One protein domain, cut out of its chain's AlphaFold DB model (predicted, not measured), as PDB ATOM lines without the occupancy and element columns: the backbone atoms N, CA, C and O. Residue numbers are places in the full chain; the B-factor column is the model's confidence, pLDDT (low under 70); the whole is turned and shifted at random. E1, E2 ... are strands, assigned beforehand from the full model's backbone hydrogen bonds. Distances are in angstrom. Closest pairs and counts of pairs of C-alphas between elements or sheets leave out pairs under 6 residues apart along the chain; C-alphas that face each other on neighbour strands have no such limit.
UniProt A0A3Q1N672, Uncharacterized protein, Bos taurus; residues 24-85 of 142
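This is residues 24 to 85 of the 142 residues of an uncharacterized protein of Bos taurus (UniProt A0A3Q1N672). With little regular structure, this is a loose rod with a small two-strand hairpin towards each end, E1 and E2 at one and E3 and E4 at the other, joined through the middle by the looping residues 41 to 66. The 62 printed residues hold four named strands, E1 to E4 in order, 17 residues in all: all strand, in two antiparallel sheets. The radius of gyration of the C-alphas is 13.2 A; the spans are 47, 16 and 14 A.

E1, residues 29 to 32, and E2, residues 37 to 40, form an antiparallel hairpin at 135 degrees, with N 30 and O 39 2.9 A apart. Residues 46 to 47 pair antiparallel with 58 to 59. E3, residues 67 to 71, and E4, residues 80 to 83, form an antiparallel hairpin at 148 degrees, with N 68 and O 82 2.8 A apart. E2 and E3 are apart.

E1 begins at C-alpha 29 (-31.596, 18.434, -7.684). E3 is 11.8 A long. E4 ends at C-alpha 83 (-38.612, 43.040, 7.079).

The C-alphas farthest apart, Arg 36 and Pro 85, are 46.9 A apart. E2 to E3 is a long link. The printed part has no cut, and no printed residue is under 70 in pLDDT.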
ATOM      1  N   LEU A  24     -32.800   8.916  -3.465       93.88
ATOM      2  CA  LEU A  24     -33.004  10.342  -3.256       93.88
ATOM      3  C   LEU A  24     -32.012  11.126  -4.110       93.88
ATOM      4  O   LEU A  24     -30.829  10.788  -4.193       93.88
ATOM      5  N   CYS A  25     -32.503  12.201  -4.708       96.50
ATOM      6  CA  CYS A  25     -31.662  13.219  -5.302       96.50
ATOM      7  C   CYS A  25     -31.083  14.115  -4.207       96.50
ATOM      8  O   CYS A  25     -31.783  14.395  -3.233       96.50
ATOM      9  N   PRO A  26     -29.818  14.550  -4.330       97.50
ATOM     10  CA  PRO A  26     -29.218  15.473  -3.375       97.50
ATOM     11  C   PRO A  26     -29.882  16.864  -3.447       97.50
ATOM     12  O   PRO A  26     -30.586  17.159  -4.416       97.50
ATOM     13  N   PRO A  27     -29.647  17.743  -2.453       98.44
ATOM     14  CA  PRO A  27     -30.049  19.150  -2.527       98.44
ATOM     15  C   PRO A  27     -29.542  19.813  -3.812       98.44
ATOM     16  O   PRO A  27     -28.432  19.521  -4.261       98.44
ATOM     17  N   GLY A  28     -30.328  20.717  -4.393       98.31
ATOM     18  CA  GLY A  28     -30.029  21.311  -5.700       98.31
ATOM     19  C   GLY A  28     -30.454  20.467  -6.891       98.31
ATOM     20  O   GLY A  28     -30.207  20.871  -8.025       98.31
ATOM     21  N   PHE A  29     -31.087  19.320  -6.650       98.19
ATOM     22  CA  PHE A  29     -31.596  18.434  -7.684       98.19
ATOM     23  C   PHE A  29     -33.004  17.940  -7.341       98.19
ATOM     24  O   PHE A  29     -33.403  17.892  -6.172       98.19
ATOM     25  N   TYR A  30     -33.734  17.538  -8.374       97.00
ATOM     26  CA  TYR A  30     -35.047  16.905  -8.303       97.00
ATOM     27  C   TYR A  30     -35.058  15.618  -9.135       97.00
ATOM     28  O   TYR A  30     -34.159  15.378  -9.943       97.00
ATOM     29  N   MET A  31     -36.060  14.770  -8.923       95.69
ATOM     30  CA  MET A  31     -36.196  13.503  -9.625       95.69
ATOM     31  C   MET A  31     -36.902  13.694 -10.966       95.69
ATOM     32  O   MET A  31     -38.070  14.066 -11.026       95.69
ATOM     33  N   GLU A  32     -36.194  13.378 -12.045       94.06
ATOM     34  CA  GLU A  32     -36.710  13.468 -13.404       94.06
ATOM     35  C   GLU A  32     -36.978  12.059 -13.952       94.06
ATOM     36  O   GLU A  32     -36.067  11.238 -14.122       94.06
ATOM     37  N   GLU A  33     -38.252  11.768 -14.232       87.06
ATOM     38  CA  GLU A  33     -38.697  10.445 -14.691       87.06
ATOM     39  C   GLU A  33     -38.101  10.071 -16.052       87.06
ATOM     40  O   GLU A  33     -37.718   8.917 -16.257       87.06
ATOM     41  N   ALA A  34     -37.955  11.047 -16.956       87.94
ATOM     42  CA  ALA A  34     -37.455  10.836 -18.314       87.94
ATOM     43  C   ALA A  34     -36.035  10.246 -18.339       87.94
ATOM     44  O   ALA A  34     -35.738   9.373 -19.155       87.94
ATOM     45  N   ILE A  35     -35.174  10.677 -17.414       87.19
ATOM     46  CA  ILE A  35     -33.794  10.187 -17.287       87.19
ATOM     47  C   ILE A  35     -33.632   9.155 -16.164       87.19
ATOM     48  O   ILE A  35     -32.525   8.659 -15.943       87.19
ATOM     49  N   ARG A  36     -34.715   8.834 -15.435       85.56
ATOM     50  CA  ARG A  36     -34.707   7.977 -14.236       85.56
ATOM     51  C   ARG A  36     -33.566   8.367 -13.277       85.56
ATOM     52  O   ARG A  36     -32.790   7.528 -12.797       85.56
ATOM     53  N   GLY A  37     -33.429   9.671 -13.053       92.19
ATOM     54  CA  GLY A  37     -32.242  10.282 -12.466       92.19
ATOM     55  C   GLY A  37     -32.529  11.628 -11.815       92.19
ATOM     56  O   GLY A  37     -33.681  11.972 -11.569       92.19
ATOM     57  N   CYS A  38     -31.458  12.355 -11.509       96.94
ATOM     58  CA  CYS A  38     -31.526  13.632 -10.813       96.94
ATOM     59  C   CYS A  38     -31.158  14.766 -11.763       96.94
ATOM     60  O   CYS A  38     -30.031  14.799 -12.261       96.94
ATOM     61  N   ALA A  39     -32.094  15.679 -11.990       97.00
ATOM     62  CA  ALA A  39     -31.889  16.883 -12.784       97.00
ATOM     63  C   ALA A  39     -31.647  18.087 -11.854       97.00
ATOM     64  O   ALA A  39     -32.203  18.120 -10.754       97.00
ATOM     65  N   PRO A  40     -30.777  19.040 -12.233       98.12
ATOM     66  CA  PRO A  40     -30.442  20.178 -11.384       98.12
ATOM     67  C   PRO A  40     -31.574  21.208 -11.331       98.12
ATOM     68  O   PRO A  40     -32.309  21.388 -12.303       98.12
ATOM     69  N   CYS A  41     -31.654  21.928 -10.217       98.50
ATOM     70  CA  CYS A  41     -32.410  23.171 -10.114       98.50
ATOM     71  C   CYS A  41     -31.698  24.305 -10.875       98.50
ATOM     72  O   CYS A  41     -30.481  24.280 -11.089       98.50
ATOM     73  N   THR A  42     -32.458  25.319 -11.262       98.50
ATOM     74  CA  THR A  42     -31.998  26.500 -11.985       98.50
ATOM     75  C   THR A  42     -31.692  27.635 -11.013       98.50
ATOM     76  O   THR A  42     -32.567  28.120 -10.294       98.50
ATOM     77  N   ASP A  43     -30.437  28.093 -11.021       98.25
ATOM     78  CA  ASP A  43     -29.958  29.171 -10.152       98.25
ATOM     79  C   ASP A  43     -30.837  30.428 -10.251       98.25
ATOM     80  O   ASP A  43     -31.082  30.953 -11.338       98.25
ATOM     81  N   GLY A  44     -31.315  30.906  -9.100       97.00
ATOM     82  CA  GLY A  44     -32.187  32.078  -9.001       97.00
ATOM     83  C   GLY A  44     -33.656  31.859  -9.388       97.00
ATOM     84  O   GLY A  44     -34.427  32.809  -9.283       97.00
ATOM     85  N   ILE A  45     -34.055  30.656  -9.817       98.25
ATOM     86  CA  ILE A  45     -35.442  30.347 -10.216       98.25
ATOM     87  C   ILE A  45     -36.084  29.338  -9.268       98.25
ATOM     88  O   ILE A  45     -37.204  29.562  -8.806       98.25
ATOM     89  N   ASP A  46     -35.386  28.243  -8.965       98.62
ATOM     90  CA  ASP A  46     -35.889  27.190  -8.090       98.62
ATOM     91  C   ASP A  46     -34.777  26.500  -7.277       98.62
ATOM     92  O   ASP A  46     -33.579  26.683  -7.510       98.62
ATOM     93  N   TYR A  47     -35.183  25.753  -6.249       98.69
ATOM     94  CA  TYR A  47     -34.278  25.132  -5.291       98.69
ATOM     95  C   TYR A  47     -34.837  23.849  -4.659       98.69
ATOM     96  O   TYR A  47     -36.043  23.597  -4.640       98.69
ATOM     97  N   THR A  48     -33.950  23.050  -4.069       98.56
ATOM     98  CA  THR A  48     -34.292  22.012  -3.087       98.56
ATOM     99  C   THR A  48     -33.255  22.002  -1.964       98.56
ATOM    100  O   THR A  48     -32.056  21.878  -2.205       98.56
ATOM    101  N   SER A  49     -33.694  22.130  -0.708       98.31
ATOM    102  CA  SER A  49     -32.768  22.252   0.438       98.31
ATOM    103  C   SER A  49     -32.295  20.926   1.021       98.31
ATOM    104  O   SER A  49     -31.273  20.867   1.707       98.31
ATOM    105  N   HIS A  50     -33.023  19.848   0.751       97.38
ATOM    106  CA  HIS A  50     -32.762  18.536   1.322       97.38
ATOM    107  C   HIS A  50     -32.771  17.463   0.242       97.38
ATOM    108  O   HIS A  50     -33.262  17.668  -0.872       97.38
ATOM    109  N   SER A  51     -32.218  16.301   0.597       97.50
ATOM    110  CA  SER A  51     -32.329  15.131  -0.263       97.50
ATOM    111  C   SER A  51     -33.803  14.783  -0.445       97.50
ATOM    112  O   SER A  51     -34.556  14.774   0.529       97.50
ATOM    113  N   ASN A  52     -34.232  14.555  -1.681       96.25
ATOM    114  CA  ASN A  52     -35.651  14.505  -2.012       96.25
ATOM    115  C   ASN A  52     -35.947  13.563  -3.188       96.25
ATOM    116  O   ASN A  52     -35.048  13.066  -3.862       96.25
ATOM    117  N   THR A  53     -37.234  13.338  -3.426       95.38
ATOM    118  CA  THR A  53     -37.775  12.617  -4.587       95.38
ATOM    119  C   THR A  53     -38.809  13.479  -5.319       95.38
ATOM    120  O   THR A  53     -39.774  12.951  -5.870       95.38
ATOM    121  N   LEU A  54     -38.682  14.809  -5.237       96.25
ATOM    122  CA  LEU A  54     -39.650  15.737  -5.817       96.25
ATOM    123  C   LEU A  54     -39.609  15.650  -7.348       96.25
ATOM    124  O   LEU A  54     -38.523  15.509  -7.903       96.25
ATOM    125  N   PRO A  55     -40.754  15.771  -8.038       95.56
ATOM    126  CA  PRO A  55     -40.807  15.741  -9.502       95.56
ATOM    127  C   PRO A  55     -40.312  17.044 -10.156       95.56
ATOM    128  O   PRO A  55     -40.161  17.098 -11.372       95.56
ATOM    129  N   SER A  56     -40.083  18.095  -9.365       97.00
ATOM    130  CA  SER A  56     -39.520  19.386  -9.772       97.00
ATOM    131  C   SER A  56     -38.893  20.085  -8.563       97.00
ATOM    132  O   SER A  56     -39.202  19.748  -7.417       97.00
ATOM    133  N   CYS A  57     -38.048  21.087  -8.800       98.38
ATOM    134  CA  CYS A  57     -37.582  21.977  -7.738       98.38
ATOM    135  C   CYS A  57     -38.705  22.918  -7.253       98.38
ATOM    136  O   CYS A  57     -39.743  23.068  -7.906       98.38
ATOM    137  N   LEU A  58     -38.510  23.518  -6.078       98.44
ATOM    138  CA  LEU A  58     -39.420  24.496  -5.483       98.44
ATOM    139  C   LEU A  58     -39.069  25.889  -5.994       98.44
ATOM    140  O   LEU A  58     -37.904  26.269  -5.952       98.44
ATOM    141  N   LEU A  59     -40.056  26.663  -6.444       98.50
ATOM    142  CA  LEU A  59     -39.807  28.032  -6.895       98.50
ATOM    143  C   LEU A  59     -39.249  28.893  -5.761       98.50
ATOM    144  O   LEU A  59     -39.726  28.825  -4.627       98.50
ATOM    145  N   CYS A  60     -38.271  29.727  -6.098       98.31
ATOM    146  CA  CYS A  60     -37.703  30.685  -5.166       98.31
ATOM    147  C   CYS A  60     -38.758  31.700  -4.711       98.31
ATOM    148  O   CYS A  60     -39.529  32.246  -5.510       98.31
ATOM    149  N   THR A  61     -38.743  32.013  -3.422       96.19
ATOM    150  CA  THR A  61     -39.534  33.092  -2.844       96.19
ATOM    151  C   THR A  61     -39.069  34.437  -3.408       96.19
ATOM    152  O   THR A  61     -37.874  34.703  -3.537       96.19
ATOM    153  N   THR A  62     -40.015  35.316  -3.734       94.88
ATOM    154  CA  THR A  62     -39.729  36.713  -4.097       94.88
ATOM    155  C   THR A  62     -40.087  37.612  -2.921       94.88
ATOM    156  O   THR A  62     -41.215  37.550  -2.431       94.88
ATOM    157  N   CYS A  63     -39.154  38.461  -2.480       93.44
ATOM    158  CA  CYS A  63     -39.405  39.359  -1.355       93.44
ATOM    159  C   CYS A  63     -40.494  40.383  -1.690       93.44
ATOM    160  O   CYS A  63     -40.473  41.026  -2.744       93.44
ATOM    161  N   LYS A  64     -41.460  40.527  -0.783       90.25
ATOM    162  CA  LYS A  64     -42.616  41.410  -0.947       90.25
ATOM    163  C   LYS A  64     -42.227  42.873  -0.701       90.25
ATOM    164  O   LYS A  64     -41.182  43.206  -0.138       90.25
ATOM    165  N   SER A  65     -43.124  43.783  -1.071       84.25
ATOM    166  CA  SER A  65     -43.003  45.204  -0.740       84.25
ATOM    167  C   SER A  65     -42.884  45.407   0.775       84.25
ATOM    168  O   SER A  65     -43.806  45.093   1.519       84.25
ATOM    169  N   GLY A  66     -41.761  45.973   1.225       86.31
ATOM    170  CA  GLY A  66     -41.476  46.182   2.653       86.31
ATOM    171  C   GLY A  66     -40.462  45.195   3.235       86.31
ATOM    172  O   GLY A  66     -39.969  45.425   4.336       86.31
ATOM    173  N   GLU A  67     -40.088  44.174   2.470       94.50
ATOM    174  CA  GLU A  67     -38.979  43.276   2.773       94.50
ATOM    175  C   GLU A  67     -37.719  43.687   1.996       94.50
ATOM    176  O   GLU A  67     -37.760  44.466   1.036       94.50
ATOM    177  N   GLU A  68     -36.584  43.179   2.446       94.62
ATOM    178  CA  GLU A  68     -35.285  43.258   1.797       94.62
ATOM    179  C   GLU A  68     -34.726  41.839   1.644       94.62
ATOM    180  O   GLU A  68     -34.860  41.008   2.549       94.62
ATOM    181  N   GLU A  69     -34.101  41.568   0.500       95.81
ATOM    182  CA  GLU A  69     -33.386  40.316   0.261       95.81
ATOM    183  C   GLU A  69     -32.100  40.294   1.098       95.81
ATOM    184  O   GLU A  69     -31.195  41.104   0.896       95.81
ATOM    185  N   LYS A  70     -32.015  39.356   2.042       95.50
ATOM    186  CA  LYS A  70     -30.805  39.096   2.836       95.50
ATOM    187  C   LYS A  70     -29.885  38.091   2.173       95.50
ATOM    188  O   LYS A  70     -28.666  38.233   2.245       95.50
ATOM    189  N   SER A  71     -30.459  37.103   1.497       96.75
ATOM    190  CA  SER A  71     -29.708  36.218   0.619       96.75
ATOM    191  C   SER A  71     -30.532  35.856  -0.600       96.75
ATOM    192  O   SER A  71     -31.680  35.440  -0.455       96.75
ATOM    193  N   ARG A  72     -29.916  35.956  -1.778       97.62
ATOM    194  CA  ARG A  72     -30.486  35.477  -3.037       97.62
ATOM    195  C   ARG A  72     -30.764  33.977  -3.008       97.62
ATOM    196  O   ARG A  72     -30.069  33.224  -2.322       97.62
ATOM    197  N   CYS A  73     -31.708  33.551  -3.839       98.38
ATOM    198  CA  CYS A  73     -31.935  32.138  -4.095       98.38
ATOM    199  C   CYS A  73     -30.741  31.480  -4.800       98.38
ATOM    200  O   CYS A  73     -30.067  32.089  -5.641       98.38
ATOM    201  N   THR A  74     -30.517  30.213  -4.462       98.44
ATOM    202  CA  THR A  74     -29.531  29.304  -5.058       98.44
ATOM    203  C   THR A  74     -30.185  27.932  -5.239       98.44
ATOM    204  O   THR A  74     -31.161  27.652  -4.545       98.44
ATOM    205  N   PRO A  75     -29.628  27.012  -6.046       98.62
ATOM    206  CA  PRO A  75     -30.199  25.673  -6.217       98.62
ATOM    207  C   PRO A  75     -30.466  24.923  -4.899       98.62
ATOM    208  O   PRO A  75     -31.355  24.084  -4.826       98.62
ATOM    209  N   THR A  76     -29.730  25.224  -3.825       98.50
ATOM    210  CA  THR A  76     -29.850  24.530  -2.532       98.50
ATOM    211  C   THR A  76     -30.550  25.338  -1.436       98.50
ATOM    212  O   THR A  76     -30.804  24.810  -0.352       98.50
ATOM    213  N   LYS A  77     -30.827  26.625  -1.650       98.31
ATOM    214  CA  LYS A  77     -31.361  27.519  -0.612       98.31
ATOM    215  C   LYS A  77     -32.317  28.529  -1.228       98.31
ATOM    216  O   LYS A  77     -31.945  29.195  -2.192       98.31
ATOM    217  N   ASP A  78     -33.486  28.673  -0.614       98.50
ATOM    218  CA  ASP A  78     -34.437  29.722  -0.966       98.50
ATOM    219  C   ASP A  78     -33.854  31.129  -0.774       98.50
ATOM    220  O   ASP A  78     -32.882  31.336  -0.035       98.50
ATOM    221  N   THR A  79     -34.516  32.107  -1.382       97.56
ATOM    222  CA  THR A  79     -34.371  33.515  -1.030       97.56
ATOM    223  C   THR A  79     -34.713  33.723   0.444       97.56
ATOM    224  O   THR A  79     -35.738  33.259   0.942       97.56
ATOM    225  N   GLU A  80     -33.879  34.479   1.149       96.12
ATOM    226  CA  GLU A  80     -34.138  34.880   2.528       96.12
ATOM    227  C   GLU A  80     -34.612  36.332   2.542       96.12
ATOM    228  O   GLU A  80     -33.837  37.250   2.273       96.12
ATOM    229  N   CYS A  81     -35.893  36.532   2.844       94.88
ATOM    230  CA  CYS A  81     -36.513  37.850   2.935       94.88
ATOM    231  C   CYS A  81     -36.643  38.276   4.398       94.88
ATOM    232  O   CYS A  81     -37.071  37.495   5.252       94.88
ATOM    233  N   GLN A  82     -36.293  39.527   4.687       94.62
ATOM    234  CA  GLN A  82     -36.416  40.109   6.020       94.62
ATOM    235  C   GLN A  82     -37.132  41.454   5.954       94.62
ATOM    236  O   GLN A  82     -36.892  42.248   5.047       94.62
ATOM    237  N   CYS A  83     -37.979  41.736   6.942       94.56
ATOM    238  CA  CYS A  83     -38.612  43.040   7.079       94.56
ATOM    239  C   CYS A  83     -37.578  44.169   7.165       94.56
ATOM    240  O   CYS A  83     -36.545  44.048   7.828       94.56
ATOM    241  N   LYS A  84     -37.858  45.279   6.476       94.44
ATOM    242  CA  LYS A  84     -36.994  46.463   6.487       94.44
ATOM    243  C   LYS A  84     -36.855  47.043   7.902       94.44
ATOM    244  O   LYS A  84     -37.765  46.880   8.721       94.44
ATOM    245  N   PRO A  85     -35.768  47.781   8.192       92.81
ATOM    246  CA  PRO A  85     -35.592  48.448   9.480       92.81
ATOM    247  C   PRO A  85     -36.818  49.281   9.882       92.81
ATOM    248  O   PRO A  85     -37.383  50.006   9.062       92.81
TER     249      PRO A  85